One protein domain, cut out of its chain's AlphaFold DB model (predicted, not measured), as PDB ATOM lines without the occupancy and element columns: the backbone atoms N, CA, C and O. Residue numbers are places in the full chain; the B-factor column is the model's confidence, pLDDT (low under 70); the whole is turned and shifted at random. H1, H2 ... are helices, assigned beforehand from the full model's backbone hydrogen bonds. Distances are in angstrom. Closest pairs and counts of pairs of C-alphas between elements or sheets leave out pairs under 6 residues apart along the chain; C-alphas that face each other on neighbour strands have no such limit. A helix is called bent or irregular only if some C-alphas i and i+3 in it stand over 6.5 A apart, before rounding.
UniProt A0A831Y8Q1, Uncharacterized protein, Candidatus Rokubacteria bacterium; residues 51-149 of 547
ATOM      1  N   LEU A  51     167.260 193.971 230.228       69.69
ATOM      2  CA  LEU A  51     168.660 193.777 230.606       69.69
ATOM      3  C   LEU A  51     169.433 192.992 229.541       69.69
ATOM      4  O   LEU A  51     170.556 193.358 229.234       69.69
ATOM      5  N   VAL A  52     168.855 191.953 228.936       69.69
ATOM      6  CA  VAL A  52     169.486 191.172 227.861       69.69
ATOM      7  C   VAL A  52     169.634 192.004 226.593       69.69
ATOM      8  O   VAL A  52     170.704 191.988 225.996       69.69
ATOM      9  N   VAL A  53     168.611 192.760 226.188       67.25
ATOM     10  CA  VAL A  53     168.667 193.659 225.023       67.25
ATOM     11  C   VAL A  53     169.660 194.792 225.267       67.25
ATOM     12  O   VAL A  53     170.462 195.100 224.388       67.25
ATOM     13  N   LEU A  54     169.668 195.368 226.469       65.75
ATOM     14  CA  LEU A  54     170.612 196.397 226.879       65.75
ATOM     15  C   LEU A  54     172.024 195.821 226.915       65.75
ATOM     16  O   LEU A  54     172.896 196.376 226.271       65.75
ATOM     17  N   LEU A  55     172.252 194.670 227.552       65.94
ATOM     18  CA  LEU A  55     173.535 193.971 227.539       65.94
ATOM     19  C   LEU A  55     173.954 193.599 226.125       65.94
ATOM     20  O   LEU A  55     175.133 193.693 225.843       65.94
ATOM     21  N   TRP A  56     173.044 193.233 225.222       67.81
ATOM     22  CA  TRP A  56     173.347 192.917 223.823       67.81
ATOM     23  C   TRP A  56     173.709 194.163 223.004       67.81
ATOM     24  O   TRP A  56     174.640 194.141 222.196       67.81
ATOM     25  N   TRP A  57     173.010 195.274 223.229       64.31
ATOM     26  CA  TRP A  57     173.270 196.562 222.587       64.31
ATOM     27  C   TRP A  57     174.565 197.202 223.112       64.31
ATOM     28  O   TRP A  57     175.436 197.614 222.344       64.31
ATOM     29  N   VAL A  58     174.737 197.185 224.433       63.69
ATOM     30  CA  VAL A  58     175.938 197.593 225.164       63.69
ATOM     31  C   VAL A  58     177.119 196.678 224.827       63.69
ATOM     32  O   VAL A  58     178.228 197.170 224.643       63.69
ATOM     33  N   ARG A  59     176.906 195.369 224.643       63.91
ATOM     34  CA  ARG A  59     177.916 194.361 224.246       63.91
ATOM     35  C   ARG A  59     178.687 194.764 223.003       63.91
ATOM     36  O   ARG A  59     179.907 194.625 222.976       63.91
ATOM     37  N   LEU A  60     178.001 195.305 222.000       59.09
ATOM     38  CA  LEU A  60     178.627 195.717 220.742       59.09
ATOM     39  C   LEU A  60     179.474 196.992 220.862       59.09
ATOM     40  O   LEU A  60     180.316 197.219 219.989       59.09
ATOM     41  N   ARG A  61     179.256 197.807 221.907       60.28
ATOM     42  CA  ARG A  61     179.904 199.116 222.106       60.28
ATOM     43  C   ARG A  61     180.907 199.153 223.265       60.28
ATOM     44  O   ARG A  61     181.932 199.808 223.132       60.28
ATOM     45  N   LEU A  62     180.653 198.446 224.367       65.00
ATOM     46  CA  LEU A  62     181.480 198.480 225.581       65.00
ATOM     47  C   LEU A  62     182.472 197.317 225.700       65.00
ATOM     48  O   LEU A  62     183.452 197.441 226.430       65.00
ATOM     49  N   PHE A  63     182.276 196.210 224.973       75.69
ATOM     50  CA  PHE A  63     183.112 195.010 225.115       75.69
ATOM     51  C   PHE A  63     183.830 194.637 223.805       75.69
ATOM     52  O   PHE A  63     183.565 193.583 223.220       75.69
ATOM     53  N   PRO A  64     184.788 195.465 223.340       82.06
ATOM     54  CA  PRO A  64     185.532 195.216 222.101       82.06
ATOM     55  C   PRO A  64     186.281 193.878 222.114       82.06
ATOM     56  O   PRO A  64     186.402 193.244 221.073       82.06
ATOM     57  N   THR A  65     186.712 193.401 223.285       85.00
ATOM     58  CA  THR A  65     187.344 192.084 223.463       85.00
ATOM     59  C   THR A  65     186.408 190.930 223.096       85.00
ATOM     60  O   THR A  65     186.821 189.990 222.421       85.00
ATOM     61  N   TRP A  66     185.140 190.991 223.518       84.06
ATOM     62  CA  TRP A  66     184.151 189.965 223.183       84.06
ATOM     63  C   TRP A  66     183.886 189.976 221.677       84.06
ATOM     64  O   TRP A  66     183.982 188.939 221.021       84.06
ATOM     65  N   ARG A  67     183.649 191.163 221.107       84.00
ATOM     66  CA  ARG A  67     183.442 191.323 219.662       84.00
ATOM     67  C   ARG A  67     184.632 190.820 218.845       84.00
ATOM     68  O   ARG A  67     184.426 190.178 217.823       84.00
ATOM     69  N   PHE A  68     185.857 191.078 219.296       89.06
ATOM     70  CA  PHE A  68     187.064 190.548 218.671       89.06
ATOM     71  C   PHE A  68     187.040 189.013 218.630       89.06
ATOM     72  O   PHE A  68     187.093 188.447 217.545       89.06
ATOM     73  N   LEU A  69     186.864 188.344 219.777       87.38
ATOM     74  CA  LEU A  69     186.819 186.874 219.858       87.38
ATOM     75  C   LEU A  69     185.693 186.256 219.020       87.38
ATOM     76  O   LEU A  69     185.823 185.147 218.511       87.38
ATOM     77  N   GLU A  70     184.567 186.954 218.902       85.19
ATOM     78  CA  GLU A  70     183.452 186.526 218.064       85.19
ATOM     79  C   GLU A  70     183.813 186.536 216.577       85.19
ATOM     80  O   GLU A  70     183.543 185.561 215.878       85.19
ATOM     81  N   LEU A  71     184.451 187.616 216.121       85.06
ATOM     82  CA  LEU A  71     184.870 187.781 214.733       85.06
ATOM     83  C   LEU A  71     186.015 186.831 214.352       85.06
ATOM     84  O   LEU A  71     186.037 186.359 213.220       85.06
ATOM     85  N   THR A  72     186.932 186.534 215.278       85.62
ATOM     86  CA  THR A  72     188.120 185.710 214.996       85.62
ATOM     87  C   THR A  72     187.885 184.212 215.126       85.62
ATOM     88  O   THR A  72     188.330 183.454 214.272       85.62
ATOM     89  N   LEU A  73     187.182 183.755 216.167       82.12
ATOM     90  CA  LEU A  73     187.027 182.317 216.435       82.12
ATOM     91  C   LEU A  73     185.858 181.683 215.672       82.12
ATOM     92  O   LEU A  73     185.750 180.458 215.600       82.12
ATOM     93  N   LYS A  74     184.907 182.491 215.188       77.69
ATOM     94  CA  LYS A  74     183.679 182.006 214.534       77.69
ATOM     95  C   LYS A  74     183.351 182.810 213.272       77.69
ATOM     96  O   LYS A  74     182.204 183.251 213.140       77.69
ATOM     97  N   PRO A  75     184.309 182.975 212.334       68.56
ATOM     98  CA  PRO A  75     184.018 183.624 211.067       68.56
ATOM     99  C   PRO A  75     182.870 182.854 210.396       68.56
ATOM    100  O   PRO A  75     182.869 181.625 210.342       68.56
ATOM    101  N   ASN A  76     181.838 183.572 209.953       66.81
ATOM    102  CA  ASN A  76     180.699 183.035 209.195       66.81
ATOM    103  C   ASN A  76     179.650 182.196 209.960       66.81
ATOM    104  O   ASN A  76     178.768 181.618 209.320       66.81
ATOM    105  N   ARG A  77     179.652 182.136 211.302       64.88
ATOM    106  CA  ARG A  77     178.579 181.433 212.045       64.88
ATOM    107  C   ARG A  77     177.463 182.372 212.508       64.88
ATOM    108  O   ARG A  77     177.696 183.306 213.270       64.88
ATOM    109  N   ARG A  78     176.221 182.044 212.128       53.38
ATOM    110  CA  ARG A  78     175.003 182.661 212.684       53.38
ATOM    111  C   ARG A  78     174.958 182.402 214.198       53.38
ATOM    112  O   ARG A  78     175.215 181.277 214.628       53.38
ATOM    113  N   LEU A  79     174.638 183.427 214.995       55.66
ATOM    114  CA  LEU A  79     174.539 183.374 216.470       55.66
ATOM    115  C   LEU A  79     175.879 183.198 217.217       55.66
ATOM    116  O   LEU A  79     175.953 182.522 218.247       55.66
ATOM    117  N   ALA A  80     176.958 183.811 216.727       59.56
ATOM    118  CA  ALA A  80     178.273 183.723 217.363       59.56
ATOM    119  C   ALA A  80     178.326 184.357 218.776       59.56
ATOM    120  O   ALA A  80     179.125 183.919 219.606       59.56
ATOM    121  N   GLY A  81     177.429 185.302 219.083       59.66
ATOM    122  CA  GLY A  81     177.439 186.094 220.314       59.66
ATOM    123  C   GLY A  81     177.381 185.303 221.619       59.66
ATOM    124  O   GLY A  81     178.263 185.445 222.462       59.66
ATOM    125  N   THR A  82     176.395 184.421 221.797       66.00
ATOM    126  CA  THR A  82     176.273 183.609 223.031       66.00
ATOM    127  C   THR A  82     177.401 182.589 223.157       66.00
ATOM    128  O   THR A  82     177.854 182.249 224.246       66.00
ATOM    129  N   ARG A  83     177.913 182.135 222.016       70.44
ATOM    130  CA  ARG A  83     178.949 181.115 221.897       70.44
ATOM    131  C   ARG A  83     180.371 181.643 222.118       70.44
ATOM    132  O   ARG A  83     181.287 180.827 222.243       70.44
ATOM    133  N   SER A  84     180.580 182.958 222.120       78.38
ATOM    134  CA  SER A  84     181.850 183.612 222.470       78.38
ATOM    135  C   SER A  84     181.864 184.160 223.904       78.38
ATOM    136  O   SER A  84     182.927 184.555 224.381       78.38
ATOM    137  N   LEU A  85     180.739 184.085 224.633       79.44
ATOM    138  CA  LEU A  85     180.665 184.474 226.044       79.44
ATOM    139  C   LEU A  85     181.561 183.611 226.953       79.44
ATOM    140  O   LEU A  85     182.357 184.202 227.683       79.44
ATOM    141  N   PRO A  86     181.529 182.258 226.908       83.19
ATOM    142  CA  PRO A  86     182.451 181.468 227.726       83.19
ATOM    143  C   PRO A  86     183.925 181.770 227.403       83.19
ATOM    144  O   PRO A  86     184.700 181.993 228.334       83.19
ATOM    145  N   PRO A  87     184.328 181.886 226.115       83.06
ATOM    146  CA  PRO A  87     185.651 182.376 225.753       83.06
ATOM    147  C   PRO A  87     186.040 183.725 226.357       83.06
ATOM    148  O   PRO A  87     187.154 183.874 226.858       83.06
ATOM    149  N   PHE A  88     185.127 184.691 226.319       85.50
ATOM    150  CA  PHE A  88     185.344 186.032 226.841       85.50
ATOM    151  C   PHE A  88     185.500 186.042 228.366       85.50
ATOM    152  O   PHE A  88     186.481 186.590 228.864       85.50
ATOM    153  N   LEU A  89     184.587 185.400 229.106       84.62
ATOM    154  CA  LEU A  89     184.660 185.309 230.571       84.62
ATOM    155  C   LEU A  89     185.949 184.617 231.022       84.62
ATOM    156  O   LEU A  89     186.598 185.050 231.974       84.62
ATOM    157  N   TRP A  90     186.367 183.590 230.287       87.44
ATOM    158  CA  TRP A  90     187.644 182.930 230.521       87.44
ATOM    159  C   TRP A  90     188.835 183.883 230.318       87.44
ATOM    160  O   TRP A  90     189.727 183.939 231.166       87.44
ATOM    161  N   CYS A  91     188.834 184.689 229.247       87.31
ATOM    162  CA  CYS A  91     189.867 185.706 229.021       87.31
ATOM    163  C   CYS A  91     189.869 186.783 230.119       87.31
ATOM    164  O   CYS A  91     190.939 187.247 230.498       87.31
ATOM    165  N   VAL A  92     188.701 187.162 230.651       86.69
ATOM    166  CA  VAL A  92     188.573 188.115 231.769       86.69
ATOM    167  C   VAL A  92     189.214 187.557 233.036       86.69
ATOM    168  O   VAL A  92     190.042 188.234 233.640       86.69
ATOM    169  N   GLY A  93     188.901 186.310 233.403       87.50
ATOM    170  CA  GLY A  93     189.499 185.662 234.574       87.50
ATOM    171  C   GLY A  93     191.023 185.551 234.470       87.50
ATOM    172  O   GLY A  93     191.736 185.820 235.437       87.50
ATOM    173  N   ARG A  94     191.543 185.225 233.279       88.56
ATOM    174  CA  ARG A  94     192.992 185.191 233.018       88.56
ATOM    175  C   ARG A  94     193.625 186.577 233.078       88.56
ATOM    176  O   ARG A  94     194.637 186.751 233.744       88.56
ATOM    177  N   ALA A  95     193.019 187.567 232.435       87.44
ATOM    178  CA  ALA A  95     193.503 188.941 232.466       87.44
ATOM    179  C   ALA A  95     193.602 189.482 233.899       87.44
ATOM    180  O   ALA A  95     194.629 190.043 234.267       87.44
ATOM    181  N   TRP A  96     192.581 189.229 234.722       88.38
ATOM    182  CA  TRP A  96     192.573 189.604 236.135       88.38
ATOM    183  C   TRP A  96     193.685 188.910 236.931       88.38
ATOM    184  O   TRP A  96     194.443 189.583 237.622       88.38
ATOM    185  N   ARG A  97     193.850 187.588 236.768       88.88
ATOM    186  CA  ARG A  97     194.890 186.805 237.462       88.88
ATOM    187  C   ARG A  97     196.311 187.297 237.177       88.88
ATOM    188  O   ARG A  97     197.145 187.271 238.073       88.88
ATOM    189  N   HIS A  98     196.584 187.714 235.942       83.38
ATOM    190  CA  HIS A  98     197.933 188.061 235.482       83.38
ATOM    191  C   HIS A  98     198.183 189.580 235.394       83.38
ATOM    192  O   HIS A  98     199.248 190.008 234.952       83.38
ATOM    193  N   GLY A  99     197.215 190.416 235.798       86.19
ATOM    194  CA  GLY A  99     197.325 191.878 235.709       86.19
ATOM    195  C   GLY A  99     197.440 192.399 234.269       86.19
ATOM    196  O   GLY A  99     198.130 193.383 234.014       86.19
ATOM    197  N   LEU A 100     196.799 191.715 233.320       87.44
ATOM    198  CA  LEU A 100     196.847 192.005 231.888       87.44
ATOM    199  C   LEU A 100     195.556 192.658 231.397       87.44
ATOM    200  O   LEU A 100     194.497 192.544 232.011       87.44
ATOM    201  N   SER A 101     195.606 193.279 230.218       89.25
ATOM    202  CA  SER A 101     194.370 193.689 229.549       89.25
ATOM    203  C   SER A 101     193.631 192.468 228.986       89.25
ATOM    204  O   SER A 101     194.228 191.571 228.386       89.25
ATOM    205  N   THR A 102     192.300 192.458 229.105       86.75
ATOM    206  CA  THR A 102     191.458 191.400 228.514       86.75
ATOM    207  C   THR A 102     191.661 191.273 227.004       86.75
ATOM    208  O   THR A 102     191.575 190.177 226.458       86.75
ATOM    209  N   ARG A 103     191.983 192.387 226.332       87.62
ATOM    210  CA  ARG A 103     192.289 192.443 224.895       87.62
ATOM    211  C   ARG A 103     193.574 191.705 224.546       87.62
ATOM    212  O   ARG A 103     193.575 190.940 223.591       87.62
ATOM    213  N   PHE A 104     194.643 191.915 225.312       88.44
ATOM    214  CA  PHE A 104     195.916 191.224 225.103       88.44
ATOM    215  C   PHE A 104     195.738 189.705 225.226       88.44
ATOM    216  O   PHE A 104     196.087 188.961 224.314       88.44
ATOM    217  N   VAL A 105     195.068 189.260 226.294       89.00
ATOM    218  CA  VAL A 105     194.742 187.844 226.520       89.00
ATOM    219  C   VAL A 105     193.881 187.264 225.393       89.00
ATOM    220  O   VAL A 105     194.111 186.142 224.945       89.00
ATOM    221  N   ALA A 106     192.894 188.017 224.905       90.75
ATOM    222  CA  ALA A 106     192.055 187.583 223.792       90.75
ATOM    223  C   ALA A 106     192.834 187.446 222.475       90.75
ATOM    224  O   ALA A 106     192.572 186.510 221.722       90.75
ATOM    225  N   ARG A 107     193.793 188.343 222.206       92.12
ATOM    226  CA  ARG A 107     194.677 188.254 221.034       92.12
ATOM    227  C   ARG A 107     195.577 187.030 221.103       92.12
ATOM    228  O   ARG A 107     195.538 186.236 220.173       92.12
ATOM    229  N   LEU A 108     196.284 186.826 222.220       90.06
ATOM    230  CA  LEU A 108     197.125 185.638 222.413       90.06
ATOM    231  C   LEU A 108     196.322 184.346 222.262       90.06
ATOM    232  O   LEU A 108     196.790 183.393 221.658       90.06
ATOM    233  N   ARG A 109     195.082 184.317 222.763       90.38
ATOM    234  CA  ARG A 109     194.185 183.180 222.547       90.38
ATOM    235  C   ARG A 109     193.888 182.946 221.066       90.38
ATOM    236  O   ARG A 109     193.908 181.800 220.638       90.38
ATOM    237  N   ALA A 110     193.528 183.991 220.324       90.94
ATOM    238  CA  ALA A 110     193.216 183.856 218.903       90.94
ATOM    239  C   ALA A 110     194.450 183.387 218.116       90.94
ATOM    240  O   ALA A 110     194.332 182.488 217.295       90.94
ATOM    241  N   GLU A 111     195.630 183.926 218.426       91.50
ATOM    242  CA  GLU A 111     196.903 183.489 217.840       91.50
ATOM    243  C   GLU A 111     197.209 182.024 218.189       91.50
ATOM    244  O   GLU A 111     197.484 181.240 217.286       91.50
ATOM    245  N   ALA A 112     197.047 181.615 219.452       87.94
ATOM    246  CA  ALA A 112     197.202 180.221 219.878       87.94
ATOM    247  C   ALA A 112     196.261 179.269 219.130       87.94
ATOM    248  O   ALA A 112     196.654 178.164 218.778       87.94
ATOM    249  N   ASP A 113     195.015 179.683 218.897       87.19
ATOM    250  CA  ASP A 113     194.014 178.889 218.181       87.19
ATOM    251  C   ASP A 113     194.359 178.758 216.688       87.19
ATOM    252  O   ASP A 113     194.085 177.722 216.084       87.19
ATOM    253  N   ILE A 114     194.941 179.796 216.078       88.62
ATOM    254  CA  ILE A 114     195.412 179.775 214.681       88.62
ATOM    255  C   ILE A 114     196.640 178.870 214.556       88.62
ATOM    256  O   ILE A 114     196.677 177.986 213.705       88.62
ATOM    257  N   LEU A 115     197.621 179.043 215.442       84.56
ATOM    258  CA  LEU A 115     198.892 178.323 215.395       84.56
ATOM    259  C   LEU A 115     198.782 176.864 215.868       84.56
ATOM    260  O   LEU A 115     199.519 176.014 215.384       84.56
ATOM    261  N   ALA A 116     197.842 176.531 216.758       79.81
ATOM    262  CA  ALA A 116     197.617 175.144 217.179       79.81
ATOM    263  C   ALA A 116     197.040 174.256 216.060       79.81
ATOM    264  O   ALA A 116     197.211 173.037 216.105       79.81
ATOM    265  N   GLU A 117     196.356 174.840 215.072       72.94
ATOM    266  CA  GLU A 117     195.865 174.105 213.899       72.94
ATOM    267  C   GLU A 117     197.008 173.774 212.929       72.94
ATOM    268  O   GLU A 117     197.049 172.673 212.380       72.94
ATOM    269  N   ALA A 118     198.002 174.664 212.820       60.19
ATOM    270  CA  ALA A 118     199.212 174.431 212.035       60.19
ATOM    271  C   ALA A 118     200.048 173.229 212.535       60.19
ATOM    272  O   ALA A 118     200.835 172.665 211.781       60.19
ATOM    273  N   ASP A 119     199.841 172.792 213.781       58.69
ATOM    274  CA  ASP A 119     200.565 171.697 214.445       58.69
ATOM    275  C   ASP A 119     199.947 170.288 214.198       58.69
ATOM    276  O   ASP A 119     200.297 169.324 214.869       58.69
ATOM    277  N   ARG A 120     198.978 170.144 213.270       57.81
ATOM    278  CA  ARG A 120     198.440 168.888 212.655       57.81
ATOM    279  C   ARG A 120     198.087 167.650 213.528       57.81
ATOM    280  O   ARG A 120     197.793 166.590 212.982       57.81
ATOM    281  N   LEU A 121     198.031 167.727 214.857       43.53
ATOM    282  CA  LEU A 121     197.567 166.617 215.728       43.53
ATOM    283  C   LEU A 121     196.017 166.578 215.870       43.53
ATOM    284  O   LEU A 121     195.328 167.417 215.284       43.53
ATOM    285  N   THR A 122     195.430 165.647 216.643       48.91
ATOM    286  CA  THR A 122     193.969 165.535 216.938       48.91
ATOM    287  C   THR A 122     193.565 166.093 218.322       48.91
ATOM    288  O   THR A 122     194.382 166.157 219.231       48.91
ATOM    289  N   ASP A 123     192.310 166.564 218.438       63.28
ATOM    290  CA  ASP A 123     191.679 167.403 219.494       63.28
ATOM    291  C   ASP A 123     192.222 168.844 219.614       63.28
ATOM    292  O   ASP A 123     193.278 169.112 220.194       63.28
ATOM    293  N   THR A 124     191.519 169.787 218.984       62.59
ATOM    294  CA  THR A 124     191.895 171.205 218.876       62.59
ATOM    295  C   THR A 124     191.726 171.968 220.187       62.59
ATOM    296  O   THR A 124     192.478 172.906 220.445       62.59
ATOM    297  N   GLU A 125     190.769 171.585 221.045       68.81
ATOM    298  CA  GLU A 125     190.434 172.384 222.230       68.81
ATOM    299  C   GLU A 125     191.478 172.252 223.343       68.81
ATOM    300  O   GLU A 125     191.855 173.245 223.973       68.81
ATOM    301  N   VAL A 126     191.984 171.039 223.567       74.88
ATOM    302  CA  VAL A 126     193.050 170.788 224.547       74.88
ATOM    303  C   VAL A 126     194.347 171.490 224.126       74.88
ATOM    304  O   VAL A 126     195.043 172.069 224.966       74.88
ATOM    305  N   ARG A 127     194.646 171.521 222.821       73.69
ATOM    306  CA  ARG A 127     195.913 172.053 222.302       73.69
ATOM    307  C   ARG A 127     196.025 173.563 222.348       73.69
ATOM    308  O   ARG A 127     197.027 174.038 222.879       73.69
ATOM    309  N   TRP A 128     195.028 174.326 221.890       81.25
ATOM    310  CA  TRP A 128     195.142 175.790 221.975       81.25
ATOM    311  C   TRP A 128     195.220 176.251 223.436       81.25
ATOM    312  O   TRP A 128     195.922 177.213 223.734       81.25
ATOM    313  N   ARG A 129     194.561 175.549 224.376       83.19
ATOM    314  CA  ARG A 129     194.637 175.858 225.815       83.19
ATOM    315  C   ARG A 129     196.030 175.610 226.382       83.19
ATOM    316  O   ARG A 129     196.545 176.469 227.095       83.19
ATOM    317  N   ALA A 130     196.631 174.459 226.073       82.81
ATOM    318  CA  ALA A 130     197.996 174.144 226.486       82.81
ATOM    319  C   ALA A 130     199.005 175.111 225.850       82.81
ATOM    320  O   ALA A 130     199.901 175.609 226.523       82.81
ATOM    321  N   HIS A 131     198.822 175.422 224.568       81.56
ATOM    322  CA  HIS A 131     199.650 176.368 223.832       81.56
ATOM    323  C   HIS A 131     199.554 177.782 224.418       81.56
ATOM    324  O   HIS A 131     200.569 178.397 224.729       81.56
ATOM    325  N   PHE A 132     198.338 178.259 224.682       85.88
ATOM    326  CA  PHE A 132     198.100 179.533 225.351       85.88
ATOM    327  C   PHE A 132     198.717 179.586 226.755       85.88
ATOM    328  O   PHE A 132     199.256 180.619 227.140       85.88
ATOM    329  N   ALA A 133     198.644 178.499 227.534       85.38
ATOM    330  CA  ALA A 133     199.282 178.453 228.848       85.38
ATOM    331  C   ALA A 133     200.794 178.700 228.724       85.38
ATOM    332  O   ALA A 133     201.314 179.586 229.391       85.38
ATOM    333  N   ARG A 134     201.460 178.043 227.763       83.50
ATOM    334  CA  ARG A 134     202.881 178.295 227.472       83.50
ATOM    335  C   ARG A 134     203.155 179.737 227.037       83.50
ATOM    336  O   ARG A 134     204.152 180.309 227.463       83.50
ATOM    337  N   MET A 135     202.276 180.341 226.227       84.00
ATOM    338  CA  MET A 135     202.386 181.760 225.845       84.00
ATOM    339  C   MET A 135     202.353 182.688 227.058       84.00
ATOM    340  O   MET A 135     203.124 183.642 227.137       84.00
ATOM    341  N   MET A 136     201.449 182.411 227.996       83.69
ATOM    342  CA  MET A 136     201.300 183.186 229.222       83.69
ATOM    343  C   MET A 136     202.501 183.028 230.152       83.69
ATOM    344  O   MET A 136     203.021 184.036 230.620       83.69
ATOM    345  N   ASP A 137     202.973 181.799 230.362       84.06
ATOM    346  CA  ASP A 137     204.136 181.518 231.213       84.06
ATOM    347  C   ASP A 137     205.405 182.190 230.647       84.06
ATOM    348  O   ASP A 137     206.196 182.811 231.368       84.06
ATOM    349  N   ALA A 138     205.576 182.139 229.321       80.81
ATOM    350  CA  ALA A 138     206.674 182.812 228.637       80.81
ATOM    351  C   ALA A 138     206.572 184.341 228.755       80.81
ATOM    352  O   ALA A 138     207.578 185.003 229.013       80.81
ATOM    353  N   TRP A 139     205.364 184.906 228.662       79.56
ATOM    354  CA  TRP A 139     205.141 186.335 228.880       79.56
ATOM    355  C   TRP A 139     205.495 186.784 230.299       79.56
ATOM    356  O   TRP A 139     206.164 187.805 230.458       79.56
ATOM    357  N   GLU A 140     205.102 186.029 231.327       77.88
ATOM    358  CA  GLU A 140     205.466 186.344 232.715       77.88
ATOM    359  C   GLU A 140     206.983 186.398 232.898       77.88
ATOM    360  O   GLU A 140     207.509 187.310 233.539       77.88
ATOM    361  N   THR A 141     207.689 185.468 232.255       76.06
ATOM    362  CA  THR A 141     209.153 185.413 232.252       76.06
ATOM    363  C   THR A 141     209.764 186.578 231.458       76.06
ATOM    364  O   THR A 141     210.769 187.166 231.863       76.06
ATOM    365  N   ALA A 142     209.156 186.943 230.325       71.56
ATOM    366  CA  ALA A 142     209.654 187.954 229.395       71.56
ATOM    367  C   ALA A 142     209.297 189.398 229.773       71.56
ATOM    368  O   ALA A 142     209.870 190.315 229.188       71.56
ATOM    369  N   ARG A 143     208.418 189.630 230.763       67.81
ATOM    370  CA  ARG A 143     208.005 190.964 231.250       67.81
ATOM    371  C   ARG A 143     209.183 191.906 231.574       67.81
ATOM    372  O   ARG A 143     209.003 193.120 231.604       67.81
ATOM    373  N   TRP A 144     210.384 191.359 231.750       57.75
ATOM    374  CA  TRP A 144     211.635 192.067 232.033       57.75
ATOM    375  C   TRP A 144     212.518 192.381 230.808       57.75
ATOM    376  O   TRP A 144     213.550 193.023 230.967       57.75
ATOM    377  N   ARG A 145     212.152 191.939 229.594       60.09
ATOM    378  CA  ARG A 145     212.988 192.036 228.374       60.09
ATOM    379  C   ARG A 145     212.648 193.212 227.444       60.09
ATOM    380  O   ARG A 145     213.308 193.379 226.424       60.09
ATOM    381  N   GLY A 146     211.662 194.039 227.800       57.03
ATOM    382  CA  GLY A 146     211.249 195.223 227.033       57.03
ATOM    383  C   GLY A 146     210.056 194.992 226.083       57.03
ATOM    384  O   GLY A 146     209.635 193.854 225.885       57.03
ATOM    385  N   PRO A 147     209.475 196.071 225.523       53.50
ATOM    386  CA  PRO A 147     208.202 196.041 224.790       53.50
ATOM    387  C   PRO A 147     208.258 195.408 223.387       53.50
ATOM    388  O   PRO A 147     207.216 194.989 222.885       53.50
ATOM    389  N   ASP A 148     209.440 195.307 222.770       57.03
ATOM    390  CA  ASP A 148     209.594 194.812 221.390       57.03
ATOM    391  C   ASP A 148     209.945 193.321 221.290       57.03
ATOM    392  O   ASP A 148     209.838 192.730 220.211       57.03
ATOM    393  N   ALA A 149     210.328 192.685 222.400       61.34
ATOM    394  CA  ALA A 149     210.589 191.252 222.428       61.34
ATOM    395  C   ALA A 149     209.265 190.493 222.284       61.34
ATOM    396  O   ALA A 149     208.350 190.688 223.087       61.34
TER     397      ALA A 149
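Overview. This is residues 51 to 149 of the 547 residues of an uncharacterized protein of Candidatus Rokubacteria bacterium (UniProt A0A831Y8Q1). Two nearly parallel helices, H2 and H4, stand side by side, and H3 crosses from one to the other over the same side of both. H5 makes a V with H4, H1 lies at the far end beyond H2, and residues 141 to 148 stick out at the other end. The printed part has 99 residues with five named helices, H1 to H5 in order, and no named strand; the class is all helix. It is only just compact, close to loose, with a radius of gyration of the C-alphas of 14.7 A and spans of 43 by 33 by 21 A.

Along the chain. H1, residues 51 to 62, begins at C-alpha 51 (168.660, 193.777, 230.606) and is 14.6 A long. H2, residues 64 to 73, measures 14.2 A. H3, residues 80 to 98, measures 27.1 A, has a kink of 32 degrees near residue 87 and is only just irregular: C-alphas 83 and 86 are 6.8 A apart. H4, residues 102 to 118, measures 24.9 A. H5, residues 124 to 142, measures 26.6 A and ends at C-alpha 142 (209.654, 187.954, 229.395).

Arrangement. H1 and H2 only just touch, with 3 pairs of C-alphas within 8 A, and only at the corner; the closest C-alphas are those of Leu 60 and Arg 67, 6.6 A. H2 touches H4 at a shallow tilt of 7 degrees, the same way, closest at the C-alphas of Thr 65 and Arg 103, 5.2 A. With residues 80 to 88 alone H3 touches H2 at a steep tilt of 61 degrees, opposite ways; the closest C-alphas are those of Trp 66 and Phe 88, 5.5 A. With residues 88 to 96 alone it touches residues 102 to 106 of H4, closest at the C-alphas of Ala 95 and Thr 102, 5.1 A; the tilt of 68 degrees is steep, only just short of about perpendicular. H5 touches H4 at a steep tilt of 54 degrees, opposite ways, closest at the C-alphas of Asp 113 and Trp 128, 5.0 A. H3 and H5 are near each other; H1 is apart from H3, H4 and H5, and H2 from H5. In H2 every O i to N i+4 pair is within hydrogen-bond range; the counts are 6 of 8 in H1, 12 of 15 in H3, 11 of 13 in H4 and 14 of 15 in H5.

Size, cuts and confidence. The two C-alphas farthest apart, those of Val 53 and Arg 145, are 44.5 A apart. The printed part has no cut and no long link. The mean pLDDT of the printed part is 76.2, and residues 51 to 62, 75 to 82, 118 to 125 and 143 to 149 are under 70.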